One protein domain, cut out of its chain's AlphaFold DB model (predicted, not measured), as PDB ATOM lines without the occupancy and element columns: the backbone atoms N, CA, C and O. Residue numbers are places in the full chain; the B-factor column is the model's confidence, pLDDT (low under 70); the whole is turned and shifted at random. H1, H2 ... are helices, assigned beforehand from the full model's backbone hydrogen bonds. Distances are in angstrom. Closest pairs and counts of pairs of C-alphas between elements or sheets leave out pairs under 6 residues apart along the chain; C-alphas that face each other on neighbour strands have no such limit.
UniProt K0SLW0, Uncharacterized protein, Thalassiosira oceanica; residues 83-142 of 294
ATOM      1  N   GLN A  83       6.735  42.014 -50.295       76.56
ATOM      2  CA  GLN A  83       6.095  41.638 -49.032       76.56
ATOM      3  C   GLN A  83       5.635  42.865 -48.243       76.56
ATOM      4  O   GLN A  83       4.527  42.866 -47.710       76.56
ATOM      5  N   ARG A  84       6.441  43.936 -48.205       76.75
ATOM      6  CA  ARG A  84       6.014  45.208 -47.602       76.75
ATOM      7  C   ARG A  84       4.781  45.767 -48.305       76.75
ATOM      8  O   ARG A  84       3.848  46.191 -47.633       76.75
ATOM      9  N   GLN A  85       4.754  45.706 -49.632       75.19
ATOM     10  CA  GLN A  85       3.626  46.185 -50.419       75.19
ATOM     11  C   GLN A  85       2.338  45.410 -50.135       75.19
ATOM     12  O   GLN A  85       1.281  46.013 -49.962       75.19
ATOM     13  N   GLN A  86       2.429  44.084 -50.036       76.56
ATOM     14  CA  GLN A  86       1.292  43.229 -49.687       76.56
ATOM     15  C   GLN A  86       0.757  43.547 -48.287       76.56
ATOM     16  O   GLN A  86      -0.455  43.649 -48.109       76.56
ATOM     17  N   ILE A  87       1.650  43.757 -47.313       78.62
ATOM     18  CA  ILE A  87       1.269  44.142 -45.949       78.62
ATOM     19  C   ILE A  87       0.565  45.503 -45.952       78.62
ATOM     20  O   ILE A  87      -0.511  45.625 -45.374       78.62
ATOM     21  N   ILE A  88       1.120  46.509 -46.635       79.56
ATOM     22  CA  ILE A  88       0.521  47.850 -46.734       79.56
ATOM     23  C   ILE A  88      -0.858  47.778 -47.409       79.56
ATOM     24  O   ILE A  88      -1.829  48.298 -46.867       79.56
ATOM     25  N   SER A  89      -0.972  47.074 -48.540       75.50
ATOM     26  CA  SER A  89      -2.239  46.848 -49.262       75.50
ATOM     27  C   SER A  89      -3.295  46.194 -48.373       75.50
ATOM     28  O   SER A  89      -4.452  46.614 -48.356       75.50
ATOM     29  N   TRP A  90      -2.899  45.205 -47.572       79.12
ATOM     30  CA  TRP A  90      -3.787  44.582 -46.600       79.12
ATOM     31  C   TRP A  90      -4.214  45.552 -45.486       79.12
ATOM     32  O   TRP A  90      -5.403  45.629 -45.178       79.12
ATOM     33  N   MET A  91      -3.286  46.340 -44.931       77.25
ATOM     34  CA  MET A  91      -3.591  47.332 -43.890       77.25
ATOM     35  C   MET A  91      -4.604  48.380 -44.365       77.25
ATOM     36  O   MET A  91      -5.539  48.689 -43.631       77.25
ATOM     37  N   PHE A  92      -4.473  48.881 -45.596       74.12
ATOM     38  CA  PHE A  92      -5.447  49.817 -46.166       74.12
ATOM     39  C   PHE A  92      -6.836  49.197 -46.310       74.12
ATOM     40  O   PHE A  92      -7.810  49.809 -45.893       74.12
ATOM     41  N   ARG A  93      -6.948  47.951 -46.791       73.62
ATOM     42  CA  ARG A  93      -8.254  47.269 -46.868       73.62
ATOM     43  C   ARG A  93      -8.910  47.123 -45.507       73.62
ATOM     44  O   ARG A  93     -10.122  47.264 -45.403       73.62
ATOM     45  N   VAL A  94      -8.124  46.826 -44.471       70.94
ATOM     46  CA  VAL A  94      -8.636  46.761 -43.099       70.94
ATOM     47  C   VAL A  94      -9.189  48.127 -42.682       70.94
ATOM     48  O   VAL A  94     -10.307  48.183 -42.182       70.94
ATOM     49  N   VAL A  95      -8.457  49.217 -42.938       71.25
ATOM     50  CA  VAL A  95      -8.896  50.598 -42.655       71.25
ATOM     51  C   VAL A  95     -10.168  50.970 -43.431       71.25
ATOM     52  O   VAL A  95     -11.107  51.496 -42.829       71.25
ATOM     53  N   ASP A  96     -10.239  50.638 -44.721       69.88
ATOM     54  CA  ASP A  96     -11.390  50.917 -45.590       69.88
ATOM     55  C   ASP A  96     -12.633  50.129 -45.160       69.88
ATOM     56  O   ASP A  96     -13.722  50.689 -45.029       69.88
ATOM     57  N   CYS A  97     -12.484  48.831 -44.869       66.31
ATOM     58  CA  CYS A  97     -13.573  47.988 -44.362       66.31
ATOM     59  C   CYS A  97     -14.120  48.457 -43.004       66.31
ATOM     60  O   CYS A  97     -15.223  48.063 -42.623       66.31
ATOM     61  N   LEU A  98     -13.346  49.249 -42.262       62.06
ATOM     62  CA  LEU A  98     -13.713  49.765 -40.948       62.06
ATOM     63  C   LEU A  98     -14.419  51.126 -40.998       62.06
ATOM     64  O   LEU A  98     -14.913  51.555 -39.957       62.06
ATOM     65  N   ASP A  99     -14.439  51.815 -42.148       62.78
ATOM     66  CA  ASP A  99     -14.756  53.253 -42.226       62.78
ATOM     67  C   ASP A  99     -14.025  54.015 -41.097       62.78
ATOM     68  O   ASP A  99     -14.597  54.835 -40.374       62.78
ATOM     69  N   ALA A 100     -12.751  53.660 -40.858       53.47
ATOM     70  CA  ALA A 100     -12.031  54.021 -39.632       53.47
ATOM     71  C   ALA A 100     -11.865  55.542 -39.460       53.47
ATOM     72  O   ALA A 100     -11.640  56.022 -38.350       53.47
ATOM     73  N   HIS A 101     -12.045  56.312 -40.536       53.66
ATOM     74  CA  HIS A 101     -12.110  57.772 -40.507       53.66
ATOM     75  C   HIS A 101     -13.300  58.322 -39.701       53.66
ATOM     76  O   HIS A 101     -13.263  59.481 -39.291       53.66
ATOM     77  N   ARG A 102     -14.336  57.514 -39.439       48.94
ATOM     78  CA  ARG A 102     -15.526  57.903 -38.666       48.94
ATOM     79  C   ARG A 102     -15.570  57.371 -37.237       48.94
ATOM     80  O   ARG A 102     -16.476  57.748 -36.495       48.94
ATOM     81  N   MET A 103     -14.627  56.522 -36.828       45.03
ATOM     82  CA  MET A 103     -14.628  55.922 -35.491       45.03
ATOM     83  C   MET A 103     -13.379  56.315 -34.693       45.03
ATOM     84  O   MET A 103     -12.351  55.636 -34.783       45.03
ATOM     85  N   PRO A 104     -13.444  57.377 -33.865       47.19
ATOM     86  CA  PRO A 104     -12.433  57.574 -32.838       47.19
ATOM     87  C   PRO A 104     -12.494  56.359 -31.895       47.19
ATOM     88  O   PRO A 104     -13.581  55.957 -31.493       47.19
ATOM     89  N   HIS A 105     -11.340  55.761 -31.567       53.09
ATOM     90  CA  HIS A 105     -11.175  54.529 -30.756       53.09
ATOM     91  C   HIS A 105     -11.229  53.184 -31.519       53.09
ATOM     92  O   HIS A 105     -11.746  52.183 -31.031       53.09
ATOM     93  N   CYS A 106     -10.607  53.129 -32.699       60.34
ATOM     94  CA  CYS A 106     -10.586  51.968 -33.595       60.34
ATOM     95  C   CYS A 106      -9.747  50.756 -33.142       60.34
ATOM     96  O   CYS A 106      -9.837  49.711 -33.779       60.34
ATOM     97  N   LYS A 107      -8.930  50.844 -32.083       64.75
ATOM     98  CA  LYS A 107      -7.932  49.802 -31.765       64.75
ATOM     99  C   LYS A 107      -8.556  48.433 -31.470       64.75
ATOM    100  O   LYS A 107      -8.155  47.437 -32.071       64.75
ATOM    101  N   ASP A 108      -9.541  48.377 -30.575       65.38
ATOM    102  CA  ASP A 108     -10.175  47.109 -30.194       65.38
ATOM    103  C   ASP A 108     -11.033  46.536 -31.334       65.38
ATOM    104  O   ASP A 108     -11.010  45.331 -31.579       65.38
ATOM    105  N   THR A 109     -11.722  47.395 -32.090       65.06
ATOM    106  CA  THR A 109     -12.515  47.002 -33.267       65.06
ATOM    107  C   THR A 109     -11.625  46.479 -34.399       65.06
ATOM    108  O   THR A 109     -11.908  45.428 -34.970       65.06
ATOM    109  N   MET A 110     -10.500  47.148 -34.673       65.00
ATOM    110  CA  MET A 110      -9.522  46.735 -35.682       65.00
ATOM    111  C   MET A 110      -8.884  45.396 -35.312       65.00
ATOM    112  O   MET A 110      -8.809  44.502 -36.153       65.00
ATOM    113  N   MET A 111      -8.512  45.206 -34.043       67.19
ATOM    114  CA  MET A 111      -8.003  43.929 -33.538       67.19
ATOM    115  C   MET A 111      -9.038  42.803 -33.696       67.19
ATOM    116  O   MET A 111      -8.699  41.720 -34.172       67.19
ATOM    117  N   LEU A 112     -10.308  43.043 -33.349       65.38
ATOM    118  CA  LEU A 112     -11.382  42.056 -33.521       65.38
ATOM    119  C   LEU A 112     -11.600  41.684 -34.995       65.38
ATOM    120  O   LEU A 112     -11.824  40.511 -35.294       65.38
ATOM    121  N   GLN A 113     -11.479  42.637 -35.921       64.06
ATOM    122  CA  GLN A 113     -11.607  42.371 -37.355       64.06
ATOM    123  C   GLN A 113     -10.373  41.699 -37.967       64.06
ATOM    124  O   GLN A 113     -10.546  40.802 -38.785       64.06
ATOM    125  N   MET A 114      -9.152  42.022 -37.523       64.62
ATOM    126  CA  MET A 114      -7.936  41.281 -37.901       64.62
ATOM    127  C   MET A 114      -8.009  39.809 -37.464       64.62
ATOM    128  O   MET A 114      -7.559  38.917 -38.178       64.62
ATOM    129  N   LEU A 115      -8.615  39.539 -36.303       62.69
ATOM    130  CA  LEU A 115      -8.895  38.174 -35.845       62.69
ATOM    131  C   LEU A 115     -10.023  37.514 -36.663       62.69
ATOM    132  O   LEU A 115     -10.005  36.298 -36.875       62.69
ATOM    133  N   ALA A 116     -10.992  38.299 -37.145       62.34
ATOM    134  CA  ALA A 116     -12.128  37.820 -37.931       62.34
ATOM    135  C   ALA A 116     -11.797  37.542 -39.408       62.34
ATOM    136  O   ALA A 116     -12.419  36.654 -39.993       62.34
ATOM    137  N   THR A 117     -10.814  38.226 -40.009       61.09
ATOM    138  CA  THR A 117     -10.373  37.986 -41.398       61.09
ATOM    139  C   THR A 117      -9.625  36.658 -41.575       61.09
ATOM    140  O   THR A 117      -9.381  36.249 -42.704       61.09
ATOM    141  N   ARG A 118      -9.349  35.915 -40.487       53.41
ATOM    142  CA  ARG A 118      -8.868  34.511 -40.458       53.41
ATOM    143  C   ARG A 118      -7.540  34.212 -41.170       53.41
ATOM    144  O   ARG A 118      -7.125  33.055 -41.177       53.41
ATOM    145  N   GLU A 119      -6.841  35.208 -41.697       56.81
ATOM    146  CA  GLU A 119      -5.554  35.013 -42.381       56.81
ATOM    147  C   GLU A 119      -4.377  34.852 -41.406       56.81
ATOM    148  O   GLU A 119      -3.364  34.248 -41.752       56.81
ATOM    149  N   ILE A 120      -4.522  35.313 -40.156       60.06
ATOM    150  CA  ILE A 120      -3.456  35.276 -39.152       60.06
ATOM    151  C   ILE A 120      -3.996  34.721 -37.825       60.06
ATOM    152  O   ILE A 120      -4.849  35.322 -37.176       60.06
ATOM    153  N   LYS A 121      -3.469  33.573 -37.377       64.75
ATOM    154  CA  LYS A 121      -3.757  33.000 -36.049       64.75
ATOM    155  C   LYS A 121      -2.873  33.645 -34.978       64.75
ATOM    156  O   LYS A 121      -1.996  32.990 -34.421       64.75
ATOM    157  N   LEU A 122      -3.081  34.927 -34.700       68.31
ATOM    158  CA  LEU A 122      -2.479  35.582 -33.538       68.31
ATOM    159  C   LEU A 122      -3.463  35.543 -32.369       68.31
ATOM    160  O   LEU A 122      -4.652  35.789 -32.537       68.31
ATOM    161  N   SER A 123      -2.974  35.213 -31.175       78.75
ATOM    162  CA  SER A 123      -3.766  35.402 -29.958       78.75
ATOM    163  C   SER A 123      -3.800  36.887 -29.584       78.75
ATOM    164  O   SER A 123      -2.888  37.637 -29.946       78.75
ATOM    165  N   ARG A 124      -4.809  37.307 -28.811       77.00
ATOM    166  CA  ARG A 124      -4.871  38.669 -28.255       77.00
ATOM    167  C   ARG A 124      -3.599  39.018 -27.471       77.00
ATOM    168  O   ARG A 124      -3.059  40.105 -27.636       77.00
ATOM    169  N   ASP A 125      -3.090  38.069 -26.689       81.00
ATOM    170  CA  ASP A 125      -1.881  38.254 -25.881       81.00
ATOM    171  C   ASP A 125      -0.625  38.389 -26.751       81.00
ATOM    172  O   ASP A 125       0.264  39.178 -26.446       81.00
ATOM    173  N   SER A 126      -0.548  37.643 -27.858       82.38
ATOM    174  CA  SER A 126       0.539  37.779 -28.834       82.38
ATOM    175  C   SER A 126       0.516  39.152 -29.503       82.38
ATOM    176  O   SER A 126       1.568  39.758 -29.668       82.38
ATOM    177  N   PHE A 127      -0.670  39.656 -29.852       79.81
ATOM    178  CA  PHE A 127      -0.823  40.985 -30.439       79.81
ATOM    179  C   PHE A 127      -0.403  42.089 -29.461       79.81
ATOM    180  O   PHE A 127       0.379  42.960 -29.826       79.81
ATOM    181  N   ALA A 128      -0.851  42.010 -28.204       82.94
ATOM    182  CA  ALA A 128      -0.481  42.971 -27.166       82.94
ATOM    183  C   ALA A 128       1.037  43.009 -26.914       82.94
ATOM    184  O   ALA A 128       1.600  44.078 -26.698       82.94
ATOM    185  N   LYS A 129       1.718  41.856 -26.977       86.50
ATOM    186  CA  LYS A 129       3.187  41.794 -26.874       86.50
ATOM    187  C   LYS A 129       3.874  42.497 -28.042       86.50
ATOM    188  O   LYS A 129       4.715  43.354 -27.804       86.50
ATOM    189  N   VAL A 130       3.474  42.178 -29.276       84.00
ATOM    190  CA  VAL A 130       4.021  42.820 -30.485       84.00
ATOM    191  C   VAL A 130       3.789  44.327 -30.457       84.00
ATOM    192  O   VAL A 130       4.670  45.087 -30.839       84.00
ATOM    193  N   GLU A 131       2.626  44.773 -29.979       84.81
ATOM    194  CA  GLU A 131       2.334  46.193 -29.821       84.81
ATOM    195  C   GLU A 131       3.307  46.880 -28.856       84.81
ATOM    196  O   GLU A 131       3.864  47.917 -29.205       84.81
ATOM    197  N   ILE A 132       3.532  46.314 -27.666       86.81
ATOM    198  CA  ILE A 132       4.463  46.888 -26.683       86.81
ATOM    199  C   ILE A 132       5.880  46.949 -27.261       86.81
ATOM    200  O   ILE A 132       6.513  47.999 -27.187       86.81
ATOM    201  N   GLU A 133       6.347  45.874 -27.900       88.12
ATOM    202  CA  GLU A 133       7.660  45.840 -28.557       88.12
ATOM    203  C   GLU A 133       7.780  46.931 -29.638       88.12
ATOM    204  O   GLU A 133       8.790  47.632 -29.716       88.12
ATOM    205  N   LEU A 134       6.731  47.136 -30.443       83.25
ATOM    206  CA  LEU A 134       6.671  48.214 -31.437       83.25
ATOM    207  C   LEU A 134       6.737  49.599 -30.789       83.25
ATOM    208  O   LEU A 134       7.480  50.458 -31.262       83.25
ATOM    209  N   LEU A 135       5.981  49.824 -29.714       84.81
ATOM    210  CA  LEU A 135       5.971  51.093 -28.984       84.81
ATOM    211  C   LEU A 135       7.339  51.397 -28.370       84.81
ATOM    212  O   LEU A 135       7.794  52.538 -28.437       84.81
ATOM    213  N   GLU A 136       8.020  50.391 -27.828       85.31
ATOM    214  CA  GLU A 136       9.376  50.524 -27.296       85.31
ATOM    215  C   GLU A 136      10.388  50.874 -28.394       85.31
ATOM    216  O   GLU A 136      11.171  51.814 -28.227       85.31
ATOM    217  N   VAL A 137      10.336  50.188 -29.544       84.12
ATOM    218  CA  VAL A 137      11.195  50.483 -30.708       84.12
ATOM    219  C   VAL A 137      10.960  51.899 -31.230       84.12
ATOM    220  O   VAL A 137      11.914  52.619 -31.527       84.12
ATOM    221  N   LEU A 138       9.698  52.322 -31.301       80.31
ATOM    222  CA  LEU A 138       9.309  53.670 -31.714       80.31
ATOM    223  C   LEU A 138       9.531  54.719 -30.619       80.31
ATOM    224  O   LEU A 138       9.260  55.892 -30.852       80.31
ATOM    225  N   ARG A 139       9.992  54.330 -29.422       85.62
ATOM    226  CA  ARG A 139      10.122  55.218 -28.253       85.62
ATOM    227  C   ARG A 139       8.837  55.995 -27.964       85.62
ATOM    228  O   ARG A 139       8.883  57.158 -27.577       85.62
ATOM    229  N   TRP A 140       7.692  55.346 -28.166       85.62
ATOM    230  CA  TRP A 140       6.359  55.924 -27.999       85.62
ATOM    231  C   TRP A 140       6.035  57.092 -28.949       85.62
ATOM    232  O   TRP A 140       5.021  57.766 -28.774       85.62
ATOM    233  N   LEU A 141       6.834  57.299 -30.000       79.69
ATOM    234  CA  LEU A 141       6.587  58.288 -31.048       79.69
ATOM    235  C   LEU A 141       5.601  57.732 -32.089       79.69
ATOM    236  O   LEU A 141       5.968  57.333 -33.192       79.69
ATOM    237  N   VAL A 142       4.323  57.672 -31.708       81.25
ATOM    238  CA  VAL A 142       3.242  57.017 -32.476       81.25
ATOM    239  C   VAL A 142       2.467  57.944 -33.417       81.25
ATOM    240  O   VAL A 142       1.586  57.490 -34.144       81.25
TER     241      VAL A 142
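This is residues 83 to 142 of the 294 residues of an uncharacterized protein of Thalassiosira oceanica (UniProt K0SLW0). Three helices make an open arch: the short H2 lies between the two longer helices, and H1 and H3 splay away from it with an empty space between them. H1 packs on H2 with residues 94 to 95 alone, and its residues 83 to 90 stick out free. The printed part has 60 residues with three named helices in the order H1, H2, H3 and no named strand; the class is all helix. It is only just compact, close to loose, with a radius of gyration of the C-alphas of 12.4 A and spans of 29 by 26 by 24 A.

H1, residues 83 to 97, begins at C-alpha 83 at (6.095, 41.638, -49.032) and is 21.2 A long from first to last C-alpha. H2, residues 107 to 116, is 14.1 A long and begins at C-alpha 107 at (-7.932, 49.802, -31.765). H3, residues 124 to 137, is 20.1 A long and ends at C-alpha 137 at (11.195, 50.483, -30.708).

H1 and H2 touch, through residues 94 to 95 of H1 alone; their closest C-alphas, those of Val 94 and Met 110, are 7.5 A apart. Their lines stand at 71 degrees, only just about perpendicular. H2 and H3 are near each other, with 5 pairs of C-alphas within 10 A and the closest at 8.1 A. H1 and H3 are apart. In H1, H2 and H3 every O i to N i+4 pair is within hydrogen-bond range.

The two C-alphas farthest apart, those of Arg 118 and Arg 139, are 30.6 A apart. The printed part has no cut. The links H1 to H2, with 9 residues, and H2 to H3, with 7 residues, are short. The mean pLDDT of the printed part is 71.3, and residues 96 to 122 are under 70.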